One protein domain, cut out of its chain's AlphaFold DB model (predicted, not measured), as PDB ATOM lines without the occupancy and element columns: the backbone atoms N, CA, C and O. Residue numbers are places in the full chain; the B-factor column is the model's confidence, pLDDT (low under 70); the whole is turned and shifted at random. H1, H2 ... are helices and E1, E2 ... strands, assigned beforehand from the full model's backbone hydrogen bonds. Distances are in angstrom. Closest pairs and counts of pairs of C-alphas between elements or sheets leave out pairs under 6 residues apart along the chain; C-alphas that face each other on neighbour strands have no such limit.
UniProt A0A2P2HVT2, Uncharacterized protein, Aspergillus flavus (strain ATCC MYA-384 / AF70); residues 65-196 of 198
ATOM      1  N   ILE A  65     -38.150  13.869  13.706       98.00
ATOM      2  CA  ILE A  65     -37.832  12.696  14.525       98.00
ATOM      3  C   ILE A  65     -36.949  11.735  13.729       98.00
ATOM      4  O   ILE A  65     -37.428  11.024  12.847       98.00
ATOM      5  N   ASP A  66     -35.665  11.685  14.070       97.50
ATOM      6  CA  ASP A  66     -34.736  10.704  13.512       97.50
ATOM      7  C   ASP A  66     -35.018   9.297  14.071       97.50
ATOM      8  O   ASP A  66     -35.433   9.132  15.222       97.50
ATOM      9  N   GLY A  67     -34.787   8.269  13.254       94.81
ATOM     10  CA  GLY A  67     -34.951   6.861  13.628       94.81
ATOM     11  C   GLY A  67     -36.394   6.347  13.727       94.81
ATOM     12  O   GLY A  67     -36.576   5.182  14.079       94.81
ATOM     13  N   LEU A  68     -37.410   7.163  13.419       96.31
ATOM     14  CA  LEU A  68     -38.817   6.745  13.375       96.31
ATOM     15  C   LEU A  68     -39.343   6.713  11.936       96.31
ATOM     16  O   LEU A  68     -39.539   7.756  11.317       96.31
ATOM     17  N   ASP A  69     -39.666   5.522  11.435       93.38
ATOM     18  CA  ASP A  69     -40.422   5.377  10.192       93.38
ATOM     19  C   ASP A  69     -41.930   5.376  10.486       93.38
ATOM     20  O   ASP A  69     -42.472   4.457  11.104       93.38
ATOM     21  N   THR A  70     -42.618   6.431  10.045       93.50
ATOM     22  CA  THR A  70     -44.050   6.627  10.320       93.50
ATOM     23  C   THR A  70     -44.973   5.711   9.518       93.50
ATOM     24  O   THR A  70     -46.148   5.592   9.876       93.50
ATOM     25  N   SER A  71     -44.458   5.041   8.481       93.38
ATOM     26  CA  SER A  71     -45.220   4.085   7.669       93.38
ATOM     27  C   SER A  71     -45.399   2.725   8.355       93.38
ATOM     28  O   SER A  71     -46.330   1.987   8.031       93.38
ATOM     29  N   TYR A  72     -44.560   2.410   9.346       91.44
ATOM     30  CA  TYR A  72     -44.623   1.156  10.094       91.44
ATOM     31  C   TYR A  72     -45.397   1.302  11.399       91.44
ATOM     32  O   TYR A  72     -45.626   2.394  11.911       91.44
ATOM     33  N   SER A  73     -45.818   0.165  11.953       94.56
ATOM     34  CA  SER A  73     -46.478   0.098  13.256       94.56
ATOM     35  C   SER A  73     -45.649  -0.697  14.254       94.56
ATOM     36  O   SER A  73     -45.030  -1.699  13.899       94.56
ATOM     37  N   VAL A  74     -45.705  -0.297  15.521       94.50
ATOM     38  CA  VAL A  74     -45.035  -0.995  16.617       94.50
ATOM     39  C   VAL A  74     -46.035  -1.823  17.414       94.50
ATOM     40  O   VAL A  74     -47.087  -1.332  17.834       94.50
ATOM     41  N   LYS A  75     -45.701  -3.096  17.641       91.94
ATOM     42  CA  LYS A  75     -46.473  -3.993  18.504       91.94
ATOM     43  C   LYS A  75     -46.021  -3.840  19.957       91.94
ATOM     44  O   LYS A  75     -44.894  -4.171  20.299       91.94
ATOM     45  N   CYS A  76     -46.934  -3.407  20.818       85.31
ATOM     46  CA  CYS A  76     -46.755  -3.253  22.259       85.31
ATOM     47  C   CYS A  76     -47.713  -4.185  23.016       85.31
ATOM     48  O   CYS A  76     -48.891  -3.873  23.218       85.31
ATOM     49  N   GLY A  77     -47.227  -5.353  23.440       83.06
ATOM     50  CA  GLY A  77     -48.068  -6.373  24.070       83.06
ATOM     51  C   GLY A  77     -49.195  -6.830  23.131       83.06
ATOM     52  O   GLY A  77     -48.935  -7.424  22.084       83.06
ATOM     53  N   ARG A  78     -50.454  -6.554  23.505       86.06
ATOM     54  CA  ARG A  78     -51.654  -6.842  22.686       86.06
ATOM     55  C   ARG A  78     -52.102  -5.671  21.803       86.06
ATOM     56  O   ARG A  78     -53.049  -5.825  21.041       86.06
ATOM     57  N   SER A  79     -51.467  -4.509  21.929       89.12
ATOM     58  CA  SER A  79     -51.794  -3.317  21.145       89.12
ATOM     59  C   SER A  79     -50.790  -3.111  20.022       89.12
ATOM     60  O   SER A  79     -49.621  -3.467  20.150       89.12
ATOM     61  N   THR A  80     -51.245  -2.486  18.943       92.81
ATOM     62  CA  THR A  80     -50.395  -2.016  17.850       92.81
ATOM     63  C   THR A  80     -50.608  -0.516  17.688       92.81
ATOM     64  O   THR A  80     -51.754  -0.050  17.690       92.81
ATOM     65  N   PHE A  81     -49.510   0.227  17.577       92.69
ATOM     66  CA  PHE A  81     -49.511   1.673  17.387       92.69
ATOM     67  C   PHE A  81     -48.904   2.022  16.030       92.69
ATOM     68  O   PHE A  81     -47.756   1.651  15.781       92.69
ATOM     69  N   PRO A  82     -49.642   2.732  15.161       96.38
ATOM     70  CA  PRO A  82     -49.078   3.353  13.972       96.38
ATOM     71  C   PRO A  82     -47.905   4.273  14.319       96.38
ATOM     72  O   PRO A  82     -47.961   5.012  15.304       96.38
ATOM     73  N   GLY A  83     -46.874   4.297  13.475       97.00
ATOM     74  CA  GLY A  83     -45.733   5.200  13.619       97.00
ATOM     75  C   GLY A  83     -46.152   6.671  13.632       97.00
ATOM     76  O   GLY A  83     -45.570   7.470  14.359       97.00
ATOM     77  N   ALA A  84     -47.235   7.022  12.933       97.31
ATOM     78  CA  ALA A  84     -47.849   8.348  13.004       97.31
ATOM     79  C   ALA A  84     -48.328   8.732  14.420       97.31
ATOM     80  O   ALA A  84     -48.227   9.894  14.812       97.31
ATOM     81  N   ASP A  85     -48.827   7.778  15.211       97.00
ATOM     82  CA  ASP A  85     -49.271   8.028  16.589       97.00
ATOM     83  C   ASP A  85     -48.069   8.275  17.507       97.00
ATOM     84  O   ASP A  85     -48.091   9.179  18.343       97.00
ATOM     85  N   ILE A  86     -46.987   7.516  17.300       98.12
ATOM     86  CA  ILE A  86     -45.709   7.693  18.001       98.12
ATOM     87  C   ILE A  86     -45.109   9.061  17.652       98.12
ATOM     88  O   ILE A  86     -44.704   9.808  18.543       98.12
ATOM     89  N   HIS A  87     -45.126   9.432  16.370       98.25
ATOM     90  CA  HIS A  87     -44.641  10.724  15.893       98.25
ATOM     91  C   HIS A  87     -45.402  11.887  16.534       98.25
ATOM     92  O   HIS A  87     -44.790  12.852  16.999       98.25
ATOM     93  N   ARG A  88     -46.740  11.809  16.587       97.69
ATOM     94  CA  ARG A  88     -47.565  12.834  17.247       97.69
ATOM     95  C   ARG A  88     -47.260  12.936  18.736       97.69
ATOM     96  O   ARG A  88     -47.115  14.048  19.235       97.69
ATOM     97  N   ALA A  89     -47.112  11.804  19.425       97.56
ATOM     98  CA  ALA A  89     -46.762  11.787  20.841       97.56
ATOM     99  C   ALA A  89     -45.418  12.491  21.097       97.56
ATOM    100  O   ALA A  89     -45.352  13.404  21.913       97.56
ATOM    101  N   ILE A  90     -44.368  12.142  20.349       98.56
ATOM    102  CA  ILE A  90     -43.043  12.769  20.494       98.56
ATOM    103  C   ILE A  90     -43.092  14.257  20.135       98.56
ATOM    104  O   ILE A  90     -42.523  15.066  20.857       98.56
ATOM    105  N   SER A  91     -43.812  14.638  19.075       98.31
ATOM    106  CA  SER A  91     -43.947  16.051  18.682       98.31
ATOM    107  C   SER A  91     -44.592  16.890  19.788       98.31
ATOM    108  O   SER A  91     -44.121  17.985  20.080       98.31
ATOM    109  N   LEU A  92     -45.619  16.356  20.458       97.94
ATOM    110  CA  LEU A  92     -46.204  16.990  21.641       97.94
ATOM    111  C   LEU A  92     -45.185  17.119  22.776       97.94
ATOM    112  O   LEU A  92     -45.120  18.157  23.423       97.94
ATOM    113  N   GLY A  93     -44.393  16.079  23.025       97.75
ATOM    114  CA  GLY A  93     -43.388  16.097  24.085       97.75
ATOM    115  C   GLY A  93     -42.289  17.124  23.834       97.75
ATOM    116  O   GLY A  93     -41.935  17.872  24.736       97.75
ATOM    117  N   VAL A  94     -41.804  17.219  22.599       97.81
ATOM    118  CA  VAL A  94     -40.829  18.235  22.180       97.81
ATOM    119  C   VAL A  94     -41.390  19.647  22.357       97.81
ATOM    120  O   VAL A  94     -40.713  20.505  22.921       97.81
ATOM    121  N   ASP A  95     -42.626  19.892  21.918       96.56
ATOM    122  CA  ASP A  95     -43.277  21.194  22.083       96.56
ATOM    123  C   ASP A  95     -43.423  21.571  23.565       96.56
ATOM    124  O   ASP A  95     -43.020  22.659  23.978       96.56
ATOM    125  N   LEU A  96     -43.922  20.651  24.393       96.38
ATOM    126  CA  LEU A  96     -44.068  20.869  25.830       96.38
ATOM    127  C   LEU A  96     -42.720  21.164  26.505       96.38
ATOM    128  O   LEU A  96     -42.611  22.165  27.214       96.38
ATOM    129  N   ASP A  97     -41.685  20.362  26.232       94.94
ATOM    130  CA  ASP A  97     -40.349  20.532  26.819       94.94
ATOM    131  C   ASP A  97     -39.727  21.888  26.477       94.94
ATOM    132  O   ASP A  97     -39.219  22.581  27.362       94.94
ATOM    133  N   ARG A  98     -39.802  22.315  25.212       93.94
ATOM    134  CA  ARG A  98     -39.260  23.615  24.785       93.94
ATOM    135  C   ARG A  98     -39.966  24.797  25.422       93.94
ATOM    136  O   ARG A  98     -39.343  25.827  25.660       93.94
ATOM    137  N   ASN A  99     -41.261  24.653  25.672       93.56
ATOM    138  CA  ASN A  99     -42.067  25.685  26.305       93.56
ATOM    139  C   ASN A  99     -42.014  25.618  27.842       93.56
ATOM    140  O   ASN A  99     -42.702  26.401  28.495       93.56
ATOM    141  N   GLY A 100     -41.240  24.692  28.428       93.56
ATOM    142  CA  GLY A 100     -41.189  24.488  29.877       93.56
ATOM    143  C   GLY A 100     -42.538  24.069  30.470       93.56
ATOM    144  O   GLY A 100     -42.859  24.433  31.600       93.56
ATOM    145  N   LYS A 101     -43.361  23.357  29.691       95.12
ATOM    146  CA  LYS A 101     -44.719  22.937  30.050       95.12
ATOM    147  C   LYS A 101     -44.798  21.428  30.233       95.12
ATOM    148  O   LYS A 101     -43.997  20.670  29.698       95.12
ATOM    149  N   GLN A 102     -45.829  20.997  30.954       94.81
ATOM    150  CA  GLN A 102     -46.215  19.597  31.073       94.81
ATOM    151  C   GLN A 102     -47.738  19.459  30.990       94.81
ATOM    152  O   GLN A 102     -48.482  20.361  31.380       94.81
ATOM    153  N   LEU A 103     -48.203  18.313  30.499       93.50
ATOM    154  CA  LEU A 103     -49.578  17.848  30.635       93.50
ATOM    155  C   LEU A 103     -49.588  16.715  31.658       93.50
ATOM    156  O   LEU A 103     -48.956  15.677  31.452       93.50
ATOM    157  N   GLY A 104     -50.279  16.915  32.779       92.12
ATOM    158  CA  GLY A 104     -50.090  16.055  33.947       92.12
ATOM    159  C   GLY A 104     -48.629  16.129  34.396       92.12
ATOM    160  O   GLY A 104     -48.158  17.198  34.768       92.12
ATOM    161  N   THR A 105     -47.907  15.016  34.304       93.44
ATOM    162  CA  THR A 105     -46.472  14.926  34.623       93.44
ATOM    163  C   THR A 105     -45.590  14.697  33.390       93.44
ATOM    164  O   THR A 105     -44.433  14.318  33.541       93.44
ATOM    165  N   PHE A 106     -46.126  14.858  32.172       95.12
ATOM    166  CA  PHE A 106     -45.427  14.528  30.926       95.12
ATOM    167  C   PHE A 106     -45.172  15.755  30.046       95.12
ATOM    168  O   PHE A 106     -46.009  16.655  30.017       95.12
ATOM    169  N   PRO A 107     -44.091  15.754  29.251       95.88
ATOM    170  CA  PRO A 107     -42.998  14.775  29.269       95.88
ATOM    171  C   PRO A 107     -42.159  14.871  30.556       95.88
ATOM    172  O   PRO A 107     -42.181  15.882  31.258       95.88
ATOM    173  N   HIS A 108     -41.424  13.810  30.872       93.81
ATOM    174  CA  HIS A 108     -40.458  13.776  31.976       93.81
ATOM    175  C   HIS A 108     -39.276  12.861  31.645       93.81
ATOM    176  O   HIS A 108     -39.292  12.158  30.634       93.81
ATOM    177  N   ASP A 109     -38.225  12.923  32.468       94.19
ATOM    178  CA  ASP A 109     -36.994  12.172  32.240       94.19
ATOM    179  C   ASP A 109     -37.200  10.670  32.451       94.19
ATOM    180  O   ASP A 109     -37.691  10.236  33.492       94.19
ATOM    181  N   TYR A 110     -36.720   9.874  31.495       94.19
ATOM    182  CA  TYR A 110     -36.684   8.419  31.559       94.19
ATOM    183  C   TYR A 110     -35.255   7.916  31.791       94.19
ATOM    184  O   TYR A 110     -34.369   8.005  30.930       94.19
ATOM    185  N   THR A 111     -35.013   7.325  32.958       92.38
ATOM    186  CA  THR A 111     -33.667   6.930  33.410       92.38
ATOM    187  C   THR A 111     -33.174   5.606  32.821       92.38
ATOM    188  O   THR A 111     -31.958   5.406  32.744       92.38
ATOM    189  N   ASN A 112     -34.079   4.758  32.310       93.12
ATOM    190  CA  ASN A 112     -33.826   3.383  31.854       93.12
ATOM    191  C   ASN A 112     -33.372   2.429  32.972       93.12
ATOM    192  O   ASN A 112     -32.381   1.710  32.826       93.12
ATOM    193  N   TYR A 113     -34.112   2.416  34.084       90.38
ATOM    194  CA  TYR A 113     -33.890   1.487  35.195       90.38
ATOM    195  C   TYR A 113     -34.023   0.014  34.764       90.38
ATOM    196  O   TYR A 113     -33.243  -0.836  35.182       90.38
ATOM    197  N   GLU A 114     -34.943  -0.272  33.842       91.06
ATOM    198  CA  GLU A 114     -35.203  -1.587  33.249       91.06
ATOM    199  C   GLU A 114     -34.045  -2.155  32.423       91.06
ATOM    200  O   GLU A 114     -34.103  -3.322  32.024       91.06
ATOM    201  N   ASN A 115     -33.017  -1.345  32.151       92.44
ATOM    202  CA  ASN A 115     -31.847  -1.716  31.366       92.44
ATOM    203  C   ASN A 115     -32.204  -2.186  29.942       92.44
ATOM    204  O   ASN A 115     -31.727  -3.219  29.461       92.44
ATOM    205  N   PHE A 116     -33.074  -1.441  29.252       94.44
ATOM    206  CA  PHE A 116     -33.352  -1.685  27.839       94.44
ATOM    207  C   PHE A 116     -32.154  -1.313  26.962       94.44
ATOM    208  O   PHE A 116     -31.506  -0.287  27.175       94.44
ATOM    209  N   ASN A 117     -31.919  -2.130  25.938       95.25
ATOM    210  CA  ASN A 117     -31.176  -1.770  24.745       95.25
ATOM    211  C   ASN A 117     -32.144  -1.111  23.756       95.25
ATOM    212  O   ASN A 117     -33.059  -1.769  23.245       95.25
ATOM    213  N   PHE A 118     -31.946   0.181  23.524       95.69
ATOM    214  CA  PHE A 118     -32.745   0.990  22.614       95.69
ATOM    215  C   PHE A 118     -32.339   0.791  21.151       95.69
ATOM    216  O   PHE A 118     -31.255   0.289  20.852       95.69
ATOM    217  N   LEU A 119     -33.219   1.215  20.240       94.81
ATOM    218  CA  LEU A 119     -33.025   1.085  18.793       94.81
ATOM    219  C   LEU A 119     -31.802   1.875  18.309       94.81
ATOM    220  O   LEU A 119     -31.026   1.385  17.489       94.81
ATOM    221  N   ASN A 120     -31.597   3.078  18.851       93.69
ATOM    222  CA  ASN A 120     -30.423   3.894  18.566       93.69
ATOM    223  C   ASN A 120     -29.410   3.827  19.719       93.69
ATOM    224  O   ASN A 120     -29.754   4.047  20.879       93.69
ATOM    225  N   LYS A 121     -28.127   3.609  19.400       92.25
ATOM    226  CA  LYS A 121     -27.044   3.534  20.398       92.25
ATOM    227  C   LYS A 121     -26.894   4.807  21.235       92.25
ATOM    228  O   LYS A 121     -26.522   4.700  22.397       92.25
ATOM    229  N   LYS A 122     -27.212   5.988  20.689       92.94
ATOM    230  CA  LYS A 122     -27.192   7.259  21.442       92.94
ATOM    231  C   LYS A 122     -28.202   7.265  22.589       92.94
ATOM    232  O   LYS A 122     -28.006   7.963  23.575       92.94
ATOM    233  N   CYS A 123     -29.261   6.468  22.476       94.62
ATOM    234  CA  CYS A 123     -30.256   6.310  23.524       94.62
ATOM    235  C   CYS A 123     -29.806   5.368  24.642       94.62
ATOM    236  O   CYS A 123     -30.502   5.292  25.651       94.62
ATOM    237  N   ASN A 124     -28.686   4.652  24.502       92.00
ATOM    238  CA  ASN A 124     -28.192   3.722  25.515       92.00
ATOM    239  C   ASN A 124     -27.314   4.438  26.548       92.00
ATOM    240  O   ASN A 124     -26.491   5.281  26.212       92.00
ATOM    241  N   GLY A 125     -27.490   4.079  27.818       81.75
ATOM    242  CA  GLY A 125     -26.815   4.705  28.956       81.75
ATOM    243  C   GLY A 125     -27.744   4.819  30.163       81.75
ATOM    244  O   GLY A 125     -28.965   4.669  30.038       81.75
ATOM    245  N   LYS A 126     -27.175   5.074  31.341       72.12
ATOM    246  CA  LYS A 126     -27.933   5.282  32.580       72.12
ATOM    247  C   LYS A 126     -27.946   6.778  32.904       72.12
ATOM    248  O   LYS A 126     -26.908   7.329  33.247       72.12
ATOM    249  N   GLY A 127     -29.112   7.418  32.784       72.81
ATOM    250  CA  GLY A 127     -29.297   8.849  33.079       72.81
ATOM    251  C   GLY A 127     -28.533   9.821  32.160       72.81
ATOM    252  O   GLY A 127     -27.884   9.411  31.205       72.81
ATOM    253  N   GLY A 128     -28.668  11.129  32.414       76.12
ATOM    254  CA  GLY A 128     -27.861  12.203  31.798       76.12
ATOM    255  C   GLY A 128     -28.109  12.525  30.315       76.12
ATOM    256  O   GLY A 128     -27.638  13.548  29.832       76.12
ATOM    257  N   LEU A 129     -28.868  11.699  29.591       84.31
ATOM    258  CA  LEU A 129     -29.041  11.814  28.135       84.31
ATOM    259  C   LEU A 129     -30.182  12.746  27.687       84.31
ATOM    260  O   LEU A 129     -30.451  12.822  26.493       84.31
ATOM    261  N   ARG A 130     -30.886  13.415  28.617       90.44
ATOM    262  CA  ARG A 130     -32.176  14.095  28.344       90.44
ATOM    263  C   ARG A 130     -33.144  13.187  27.581       90.44
ATOM    264  O   ARG A 130     -33.787  13.574  26.607       90.44
ATOM    265  N   ARG A 131     -33.187  11.927  28.004       95.69
ATOM    266  CA  ARG A 131     -34.117  10.948  27.469       95.69
ATOM    267  C   ARG A 131     -35.467  11.210  28.108       95.69
ATOM    268  O   ARG A 131     -35.566  11.194  29.329       95.69
ATOM    269  N   ARG A 132     -36.472  11.461  27.289       96.94
ATOM    270  CA  ARG A 132     -37.814  11.839  27.705       96.94
ATOM    271  C   ARG A 132     -38.782  10.713  27.390       96.94
ATOM    272  O   ARG A 132     -38.566   9.939  26.454       96.94
ATOM    273  N   GLU A 133     -39.845  10.637  28.171       96.62
ATOM    274  CA  GLU A 133     -40.982   9.774  27.887       96.62
ATOM    275  C   GLU A 133     -42.279  10.575  27.787       96.62
ATOM    276  O   GLU A 133     -42.472  11.571  28.491       96.62
ATOM    277  N   ILE A 134     -43.181  10.130  26.910       97.25
ATOM    278  CA  ILE A 134     -44.519  10.712  26.762       97.25
ATOM    279  C   ILE A 134     -45.566   9.649  26.385       97.25
ATOM    280  O   ILE A 134     -45.230   8.697  25.671       97.25
ATOM    281  N   PRO A 135     -46.830   9.754  26.853       95.69
ATOM    282  CA  PRO A 135     -47.876   8.799  26.520       95.69
ATOM    283  C   PRO A 135     -48.235   8.804  25.038       95.69
ATOM    284  O   PRO A 135     -48.361   9.861  24.422       95.69
ATOM    285  N   ILE A 136     -48.474   7.613  24.490       95.19
ATOM    286  CA  ILE A 136     -48.985   7.443  23.127       95.19
ATOM    287  C   ILE A 136     -50.508   7.318  23.186       95.19
ATOM    288  O   ILE A 136     -51.035   6.472  23.910       95.19
ATOM    289  N   VAL A 137     -51.210   8.139  22.402       92.00
ATOM    290  CA  VAL A 137     -52.672   8.100  22.254       92.00
ATOM    291  C   VAL A 137     -53.015   7.813  20.799       92.00
ATOM    292  O   VAL A 137     -52.539   8.491  19.886       92.00
ATOM    293  N   ARG A 138     -53.866   6.806  20.572       90.88
ATOM    294  CA  ARG A 138     -54.275   6.445  19.215       90.88
ATOM    295  C   ARG A 138     -55.094   7.566  18.588       90.88
ATOM    296  O   ARG A 138     -56.052   8.036  19.193       90.88
ATOM    297  N   GLY A 139     -54.719   7.982  17.380       90.81
ATOM    298  CA  GLY A 139     -55.458   9.002  16.624       90.81
ATOM    299  C   GLY A 139     -55.472  10.408  17.240       90.81
ATOM    300  O   GLY A 139     -56.160  11.276  16.716       90.81
ATOM    301  N   GLY A 140     -54.728  10.665  18.322       91.94
ATOM    302  CA  GLY A 140     -54.810  11.941  19.033       91.94
ATOM    303  C   GLY A 140     -53.571  12.281  19.851       91.94
ATOM    304  O   GLY A 140     -52.511  11.676  19.684       91.94
ATOM    305  N   TYR A 141     -53.730  13.271  20.724       94.44
ATOM    306  CA  TYR A 141     -52.708  13.754  21.646       94.44
ATOM    307  C   TYR A 141     -53.051  13.372  23.083       94.44
ATOM    308  O   TYR A 141     -54.222  13.259  23.454       94.44
ATOM    309  N   PHE A 142     -52.021  13.201  23.908       93.81
ATOM    310  CA  PHE A 142     -52.202  13.058  25.345       93.81
ATOM    311  C   PHE A 142     -52.787  14.343  25.938       93.81
ATOM    312  O   PHE A 142     -52.323  15.437  25.637       93.81
ATOM    313  N   ASN A 143     -53.801  14.207  26.792       91.50
ATOM    314  CA  ASN A 143     -54.546  15.332  27.366       91.50
ATOM    315  C   ASN A 143     -54.181  15.627  28.834       91.50
ATOM    316  O   ASN A 143     -54.871  16.396  29.497       91.50
ATOM    317  N   GLY A 144     -53.136  14.984  29.365       91.62
ATOM    318  CA  GLY A 144     -52.706  15.142  30.756       91.62
ATOM    319  C   GLY A 144     -53.310  14.144  31.745       91.62
ATOM    320  O   GLY A 144     -52.898  14.137  32.903       91.62
ATOM    321  N   LYS A 145     -54.243  13.280  31.324       89.06
ATOM    322  CA  LYS A 145     -54.868  12.273  32.193       89.06
ATOM    323  C   LYS A 145     -54.490  10.862  31.763       89.06
ATOM    324  O   LYS A 145     -54.823  10.432  30.664       89.06
ATOM    325  N   LEU A 146     -53.812  10.134  32.647       84.25
ATOM    326  CA  LEU A 146     -53.615   8.696  32.488       84.25
ATOM    327  C   LEU A 146     -54.861   7.958  32.977       84.25
ATOM    328  O   LEU A 146     -55.349   8.244  34.070       84.25
ATOM    329  N   ASP A 147     -55.343   6.989  32.203       71.69
ATOM    330  CA  ASP A 147     -56.320   6.032  32.715       71.69
ATOM    331  C   ASP A 147     -55.581   4.928  33.478       71.69
ATOM    332  O   ASP A 147     -54.790   4.173  32.911       71.69
ATOM    333  N   ALA A 148     -55.824   4.845  34.788       63.81
ATOM    334  CA  ALA A 148     -55.208   3.850  35.662       63.81
ATOM    335  C   ALA A 148     -55.654   2.407  35.349       63.81
ATOM    336  O   ALA A 148     -55.059   1.454  35.857       63.81
ATOM    337  N   LYS A 149     -56.716   2.221  34.553       58.78
ATOM    338  CA  LYS A 149     -57.250   0.895  34.216       58.78
ATOM    339  C   LYS A 149     -56.559   0.246  33.020       58.78
ATOM    340  O   LYS A 149     -56.678  -0.979  32.884       58.78
ATOM    341  N   ASP A 150     -55.816   1.025  32.236       65.44
ATOM    342  CA  ASP A 150     -55.236   0.602  30.966       65.44
ATOM    343  C   ASP A 150     -53.727   0.373  31.037       65.44
ATOM    344  O   ASP A 150     -53.027   0.853  31.926       65.44
ATOM    345  N   ASN A 151     -53.211  -0.392  30.072       70.88
ATOM    346  CA  ASN A 151     -51.777  -0.401  29.815       70.88
ATOM    347  C   ASN A 151     -51.379   0.974  29.301       70.88
ATOM    348  O   ASN A 151     -51.982   1.524  28.380       70.88
ATOM    349  N   VAL A 152     -50.319   1.502  29.885       85.06
ATOM    350  CA  VAL A 152     -49.921   2.875  29.663       85.06
ATOM    351  C   VAL A 152     -48.675   2.866  28.771       85.06
ATOM    352  O   VAL A 152     -47.577   2.522  29.210       85.06
ATOM    353  N   PHE A 153     -48.869   3.166  27.484       93.25
ATOM    354  CA  PHE A 153     -47.838   3.090  26.438       93.25
ATOM    355  C   PHE A 153     -47.049   4.394  26.333       93.25
ATOM    356  O   PHE A 153     -47.606   5.480  26.519       93.25
ATOM    357  N   ARG A 154     -45.752   4.295  26.044       95.88
ATOM    358  CA  ARG A 154     -44.814   5.418  26.056       95.88
ATOM    359  C   ARG A 154     -43.923   5.407  24.831       95.88
ATOM    360  O   ARG A 154     -43.377   4.365  24.473       95.88
ATOM    361  N   ALA A 155     -43.741   6.583  24.246       97.62
ATOM    362  CA  ALA A 155     -42.663   6.841  23.310       97.62
ATOM    363  C   ALA A 155     -41.463   7.371  24.093       97.62
ATOM    364  O   ALA A 155     -41.614   8.292  24.899       97.62
ATOM    365  N   ILE A 156     -40.291   6.789  23.851       98.00
ATOM    366  CA  ILE A 156     -39.023   7.214  24.437       98.00
ATOM    367  C   ILE A 156     -38.201   7.898  23.357       98.00
ATOM    368  O   ILE A 156     -38.020   7.357  22.263       98.00
ATOM    369  N   TYR A 157     -37.695   9.086  23.663       98.25
ATOM    370  CA  TYR A 157     -36.946   9.894  22.712       98.25
ATOM    371  C   TYR A 157     -35.840  10.689  23.411       98.25
ATOM    372  O   TYR A 157     -35.928  10.959  24.608       98.25
ATOM    373  N   LEU A 158     -34.780  11.049  22.687       97.31
ATOM    374  CA  LEU A 158     -33.858  12.091  23.139       97.31
ATOM    375  C   LEU A 158     -34.321  13.423  22.577       97.31
ATOM    376  O   LEU A 158     -34.630  13.521  21.386       97.31
ATOM    377  N   HIS A 159     -34.329  14.440  23.426       95.88
ATOM    378  CA  HIS A 159     -34.570  15.803  22.994       95.88
ATOM    379  C   HIS A 159     -33.718  16.774  23.806       95.88
ATOM    380  O   HIS A 159     -33.698  16.746  25.038       95.88
ATOM    381  N   ASN A 160     -33.002  17.647  23.103       92.44
ATOM    382  CA  ASN A 160     -32.260  18.733  23.709       92.44
ATOM    383  C   ASN A 160     -32.979  20.059  23.424       92.44
ATOM    384  O   ASN A 160     -33.024  20.518  22.287       92.44
ATOM    385  N   ILE A 161     -33.489  20.704  24.478       92.44
ATOM    386  CA  ILE A 161     -34.256  21.959  24.377       92.44
ATOM    387  C   ILE A 161     -33.478  23.113  23.721       92.44
ATOM    388  O   ILE A 161     -34.084  24.062  23.231       92.44
ATOM    389  N   TRP A 162     -32.146  23.021  23.691       90.44
ATOM    390  CA  TRP A 162     -31.259  24.021  23.093       90.44
ATOM    391  C   TRP A 162     -30.983  23.789  21.605       90.44
ATOM    392  O   TRP A 162     -30.294  24.598  20.990       90.44
ATOM    393  N   GLU A 163     -31.473  22.695  21.016       91.75
ATOM    394  CA  GLU A 163     -31.307  22.456  19.583       91.75
ATOM    395  C   GLU A 163     -32.145  23.435  18.754       91.75
ATOM    396  O   GLU A 163     -33.301  23.746  19.070       91.75
ATOM    397  N   THR A 164     -31.543  23.931  17.676       92.94
ATOM    398  CA  THR A 164     -32.176  24.882  16.762       92.94
ATOM    399  C   THR A 164     -33.234  24.178  15.918       92.94
ATOM    400  O   THR A 164     -33.012  23.074  15.420       92.94
ATOM    401  N   ALA A 165     -34.389  24.822  15.757       94.44
ATOM    402  CA  ALA A 165     -35.404  24.379  14.809       94.44
ATOM    403  C   ALA A 165     -34.923  24.580  13.361       94.44
ATOM    404  O   ALA A 165     -34.102  25.458  13.092       94.44
ATOM    405  N   ASP A 166     -35.449  23.799  12.422       93.12
ATOM    406  CA  ASP A 166     -35.224  24.038  10.997       93.12
ATOM    407  C   ASP A 166     -35.993  25.277  10.486       93.12
ATOM    408  O   ASP A 166     -36.723  25.944  11.226       93.12
ATOM    409  N   GLY A 167     -35.860  25.585   9.192       91.62
ATOM    410  CA  GLY A 167     -36.561  26.712   8.563       91.62
ATOM    411  C   GLY A 167     -38.096  26.608   8.568       91.62
ATOM    412  O   GLY A 167     -38.763  27.581   8.230       91.62
ATOM    413  N   GLN A 168     -38.662  25.458   8.948       92.62
ATOM    414  CA  GLN A 168     -40.101  25.220   9.100       92.62
ATOM    415  C   GLN A 168     -40.540  25.236  10.575       92.62
ATOM    416  O   GLN A 168     -41.700  24.956  10.873       92.62
ATOM    417  N   GLY A 169     -39.631  25.547  11.506       92.00
ATOM    418  CA  GLY A 169     -39.900  25.524  12.942       92.00
ATOM    419  C   GLY A 169     -39.917  24.118  13.545       92.00
ATOM    420  O   GLY A 169     -40.279  23.967  14.712       92.00
ATOM    421  N   LYS A 170     -39.514  23.086  12.792       95.56
ATOM    422  CA  LYS A 170     -39.474  21.709  13.283       95.56
ATOM    423  C   LYS A 170     -38.191  21.473  14.050       95.56
ATOM    424  O   LYS A 170     -37.087  21.753  13.586       95.56
ATOM    425  N   VAL A 171     -38.340  20.928  15.243       96.06
ATOM    426  CA  VAL A 171     -37.230  20.742  16.172       96.06
ATOM    427  C   VAL A 171     -36.755  19.294  16.102       96.06
ATOM    428  O   VAL A 171     -37.601  18.400  16.024       96.06
ATOM    429  N   PRO A 172     -35.439  19.035  16.132       97.12
ATOM    430  CA  PRO A 172     -34.929  17.674  16.143       97.12
ATOM    431  C   PRO A 172     -35.290  16.920  17.431       97.12
ATOM    432  O   PRO A 172     -35.285  17.453  18.546       97.12
ATOM    433  N   ALA A 173     -35.573  15.637  17.255       97.88
ATOM    434  CA  ALA A 173     -35.613  14.640  18.311       97.88
ATOM    435  C   ALA A 173     -35.124  13.302  17.751       97.88
ATOM    436  O   ALA A 173     -35.157  13.071  16.544       97.88
ATOM    437  N   LEU A 174     -34.687  12.403  18.627       97.94
ATOM    438  CA  LEU A 174     -34.273  11.057  18.240       97.94
ATOM    439  C   LEU A 174     -35.197  10.027  18.874       97.94
ATOM    440  O   LEU A 174     -35.272   9.948  20.099       97.94
ATOM    441  N   TYR A 175     -35.853   9.205  18.061       98.25
ATOM    442  CA  TYR A 175     -36.647   8.090  18.556       98.25
ATOM    443  C   TYR A 175     -35.751   6.984  19.116       98.25
ATOM    444  O   TYR A 175     -34.849   6.475  18.448       98.25
ATOM    445  N   CYS A 176     -36.004   6.601  20.365       97.62
ATOM    446  CA  CYS A 176     -35.257   5.547  21.043       97.62
ATOM    447  C   CYS A 176     -35.981   4.204  21.003       97.62
ATOM    448  O   CYS A 176     -35.329   3.158  20.959       97.62
ATOM    449  N   GLY A 177     -37.310   4.232  21.056       97.25
ATOM    450  CA  GLY A 177     -38.157   3.052  21.132       97.25
ATOM    451  C   GLY A 177     -39.457   3.326  21.880       97.25
ATOM    452  O   GLY A 177     -39.699   4.427  22.383       97.25
ATOM    453  N   THR A 178     -40.280   2.299  21.993       97.62
ATOM    454  CA  THR A 178     -41.530   2.306  22.742       97.62
ATOM    455  C   THR A 178     -41.499   1.274  23.854       97.62
ATOM    456  O   THR A 178     -40.972   0.162  23.733       97.62
ATOM    457  N   ILE A 179     -42.102   1.661  24.969       96.06
ATOM    458  CA  ILE A 179     -42.282   0.811  26.139       96.06
ATOM    459  C   ILE A 179     -43.733   0.901  26.592       96.06
ATOM    460  O   ILE A 179     -44.487   1.790  26.192       96.06
ATOM    461  N   TYR A 180     -44.140  -0.021  27.447       93.12
ATOM    462  CA  TYR A 180     -45.437   0.053  28.089       93.12
ATOM    463  C   TYR A 180     -45.341  -0.398  29.529       93.12
ATOM    464  O   TYR A 180     -44.505  -1.233  29.873       93.12
ATOM    465  N   HIS A 181     -46.197   0.175  30.362       88.56
ATOM    466  CA  HIS A 181     -46.363  -0.252  31.735       88.56
ATOM    467  C   HIS A 181     -47.512  -1.268  31.789       88.56
ATOM    468  O   HIS A 181     -48.671  -0.875  31.598       88.56
ATOM    469  N   PRO A 182     -47.234  -2.569  31.993       85.44
ATOM    470  CA  PRO A 182     -48.285  -3.564  32.134       85.44
ATOM    471  C   PRO A 182     -49.144  -3.265  33.363       85.44
ATOM    472  O   PRO A 182     -48.640  -2.843  34.408       85.44
ATOM    473  N   LYS A 183     -50.445  -3.532  33.267       80.25
ATOM    474  CA  LYS A 183     -51.360  -3.431  34.406       80.25
ATOM    475  C   LYS A 183     -50.864  -4.272  35.590       80.25
ATOM    476  O   LYS A 183     -50.613  -5.465  35.443       80.25
ATOM    477  N   GLY A 184     -50.754  -3.642  36.760       77.88
ATOM    478  CA  GLY A 184     -50.327  -4.288  38.006       77.88
ATOM    479  C   GLY A 184     -48.822  -4.563  38.122       77.88
ATOM    480  O   GLY A 184     -48.392  -5.099  39.139       77.88
ATOM    481  N   ALA A 185     -48.015  -4.203  37.119       81.62
ATOM    482  CA  ALA A 185     -46.559  -4.248  37.229       81.62
ATOM    483  C   ALA A 185     -46.019  -2.987  37.926       81.62
ATOM    484  O   ALA A 185     -46.740  -2.016  38.097       81.62
ATOM    485  N   GLN A 186     -44.745  -3.009  38.318       82.56
ATOM    486  CA  GLN A 186     -44.000  -1.831  38.800       82.56
ATOM    487  C   GLN A 186     -42.860  -1.449  37.840       82.56
ATOM    488  O   GLN A 186     -42.002  -0.639  38.168       82.56
ATOM    489  N   THR A 187     -42.786  -2.114  36.683       87.19
ATOM    490  CA  THR A 187     -41.694  -1.952  35.718       87.19
ATOM    491  C   THR A 187     -42.241  -1.922  34.308       87.19
ATOM    492  O   THR A 187     -43.271  -2.537  34.007       87.19
ATOM    493  N   PHE A 188     -41.515  -1.251  33.425       92.38
ATOM    494  CA  PHE A 188     -41.834  -1.235  32.014       92.38
ATOM    495  C   PHE A 188     -41.449  -2.548  31.317       92.38
ATOM    496  O   PHE A 188     -40.524  -3.284  31.693       92.38
ATOM    497  N   GLN A 189     -42.162  -2.816  30.229       93.44
ATOM    498  CA  GLN A 189     -41.810  -3.802  29.219       93.44
ATOM    499  C   GLN A 189     -41.540  -3.104  27.888       93.44
ATOM    500  O   GLN A 189     -42.194  -2.120  27.545       93.44
ATOM    501  N   GLY A 190     -40.569  -3.622  27.137       94.94
ATOM    502  CA  GLY A 190     -40.240  -3.112  25.811       94.94
ATOM    503  C   GLY A 190     -41.241  -3.588  24.767       94.94
ATOM    504  O   GLY A 190     -41.704  -4.729  24.829       94.94
ATOM    505  N   CYS A 191     -41.573  -2.717  23.819       95.50
ATOM    506  CA  CYS A 191     -42.371  -3.086  22.656       95.50
ATOM    507  C   CYS A 191     -41.473  -3.477  21.478       95.50
ATOM    508  O   CYS A 191     -41.512  -4.608  21.002       95.50
ATOM    509  N   ASP A 192     -40.618  -2.547  21.057       95.06
ATOM    510  CA  ASP A 192     -39.594  -2.707  20.019       95.06
ATOM    511  C   ASP A 192     -38.165  -2.656  20.589       95.06
ATOM    512  O   ASP A 192     -37.194  -2.905  19.876       95.06
ATOM    513  N   VAL A 193     -38.030  -2.419  21.894       95.06
ATOM    514  CA  VAL A 193     -36.764  -2.475  22.635       95.06
ATOM    515  C   VAL A 193     -36.666  -3.750  23.462       95.06
ATOM    516  O   VAL A 193     -37.673  -4.351  23.843       95.06
ATOM    517  N   ARG A 194     -35.440  -4.184  23.770       92.25
ATOM    518  CA  ARG A 194     -35.195  -5.438  24.505       92.25
ATOM    519  C   ARG A 194     -34.412  -5.177  25.777       92.25
ATOM    520  O   ARG A 194     -33.469  -4.398  25.750       92.25
ATOM    521  N   LYS A 195     -34.757  -5.847  26.881       90.00
ATOM    522  CA  LYS A 195     -33.914  -5.821  28.088       90.00
ATOM    523  C   LYS A 195     -32.567  -6.461  27.762       90.00
ATOM    524  O   LYS A 195     -32.526  -7.524  27.139       90.00
ATOM    525  N   VAL A 196     -31.480  -5.815  28.169       85.44
ATOM    526  CA  VAL A 196     -30.156  -6.435  28.135       85.44
ATOM    527  C   VAL A 196     -30.163  -7.548  29.177       85.44
ATOM    528  O   VAL A 196     -30.523  -7.310  30.329       85.44
TER     529      VAL A 196
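This is residues 65 to 196 of the 198 residues of an uncharacterized protein of Aspergillus flavus (strain ATCC MYA-384 / AF70) (UniProt A0A2P2HVT2). With little regular structure, this is a small, strongly twisted sheet, E3 E4 E5, with helix H1 packed over one face, long loops around them and the hairpin E1 E2 to one side. The 132 printed residues, under half in named elements, run E1 E2 H1 E3 E4 E5; the class is mixed and both sheets are antiparallel. It is compact, radius of gyration of the C-alphas 13.7 A, spanning 43 by 30 by 29 A.

Find E3 at residues 131 to 135, E4 at 152 to 158 and E5 at 172 to 181, 26.4 A long, ending at C-alpha 181 (-46.363, -0.252, 31.735). H1, residues 83 to 98, runs 22.5 A from C-alpha 83 (-45.733, 5.200, 13.619). E1 is residues 73 to 76, E2 79 to 82.

E3 E4 E5 form a meander, each strand the antiparallel neighbour of the one before; look for N 132 and O 157, 2.8 A, and N 154 and O 179, 2.8 A, within hydrogen-bond range. H1 is on this sheet, making two layers, helix on one face; the closest C-alphas of H1 and E3 are Gly 93 and Ile 134, 6.1 A. In H1 every O i to N i+4 pair is within range. In the hairpin E1 and E2, N 74 and O 81 are 2.8 A apart.

The farthest C-alphas, Gly 167 and Gly 184, are 44.9 A apart. The printed part has no cut; the links H1 to E3, E3 to E4 and E4 to E5 are long. Residues 148 to 150 have pLDDT under 70.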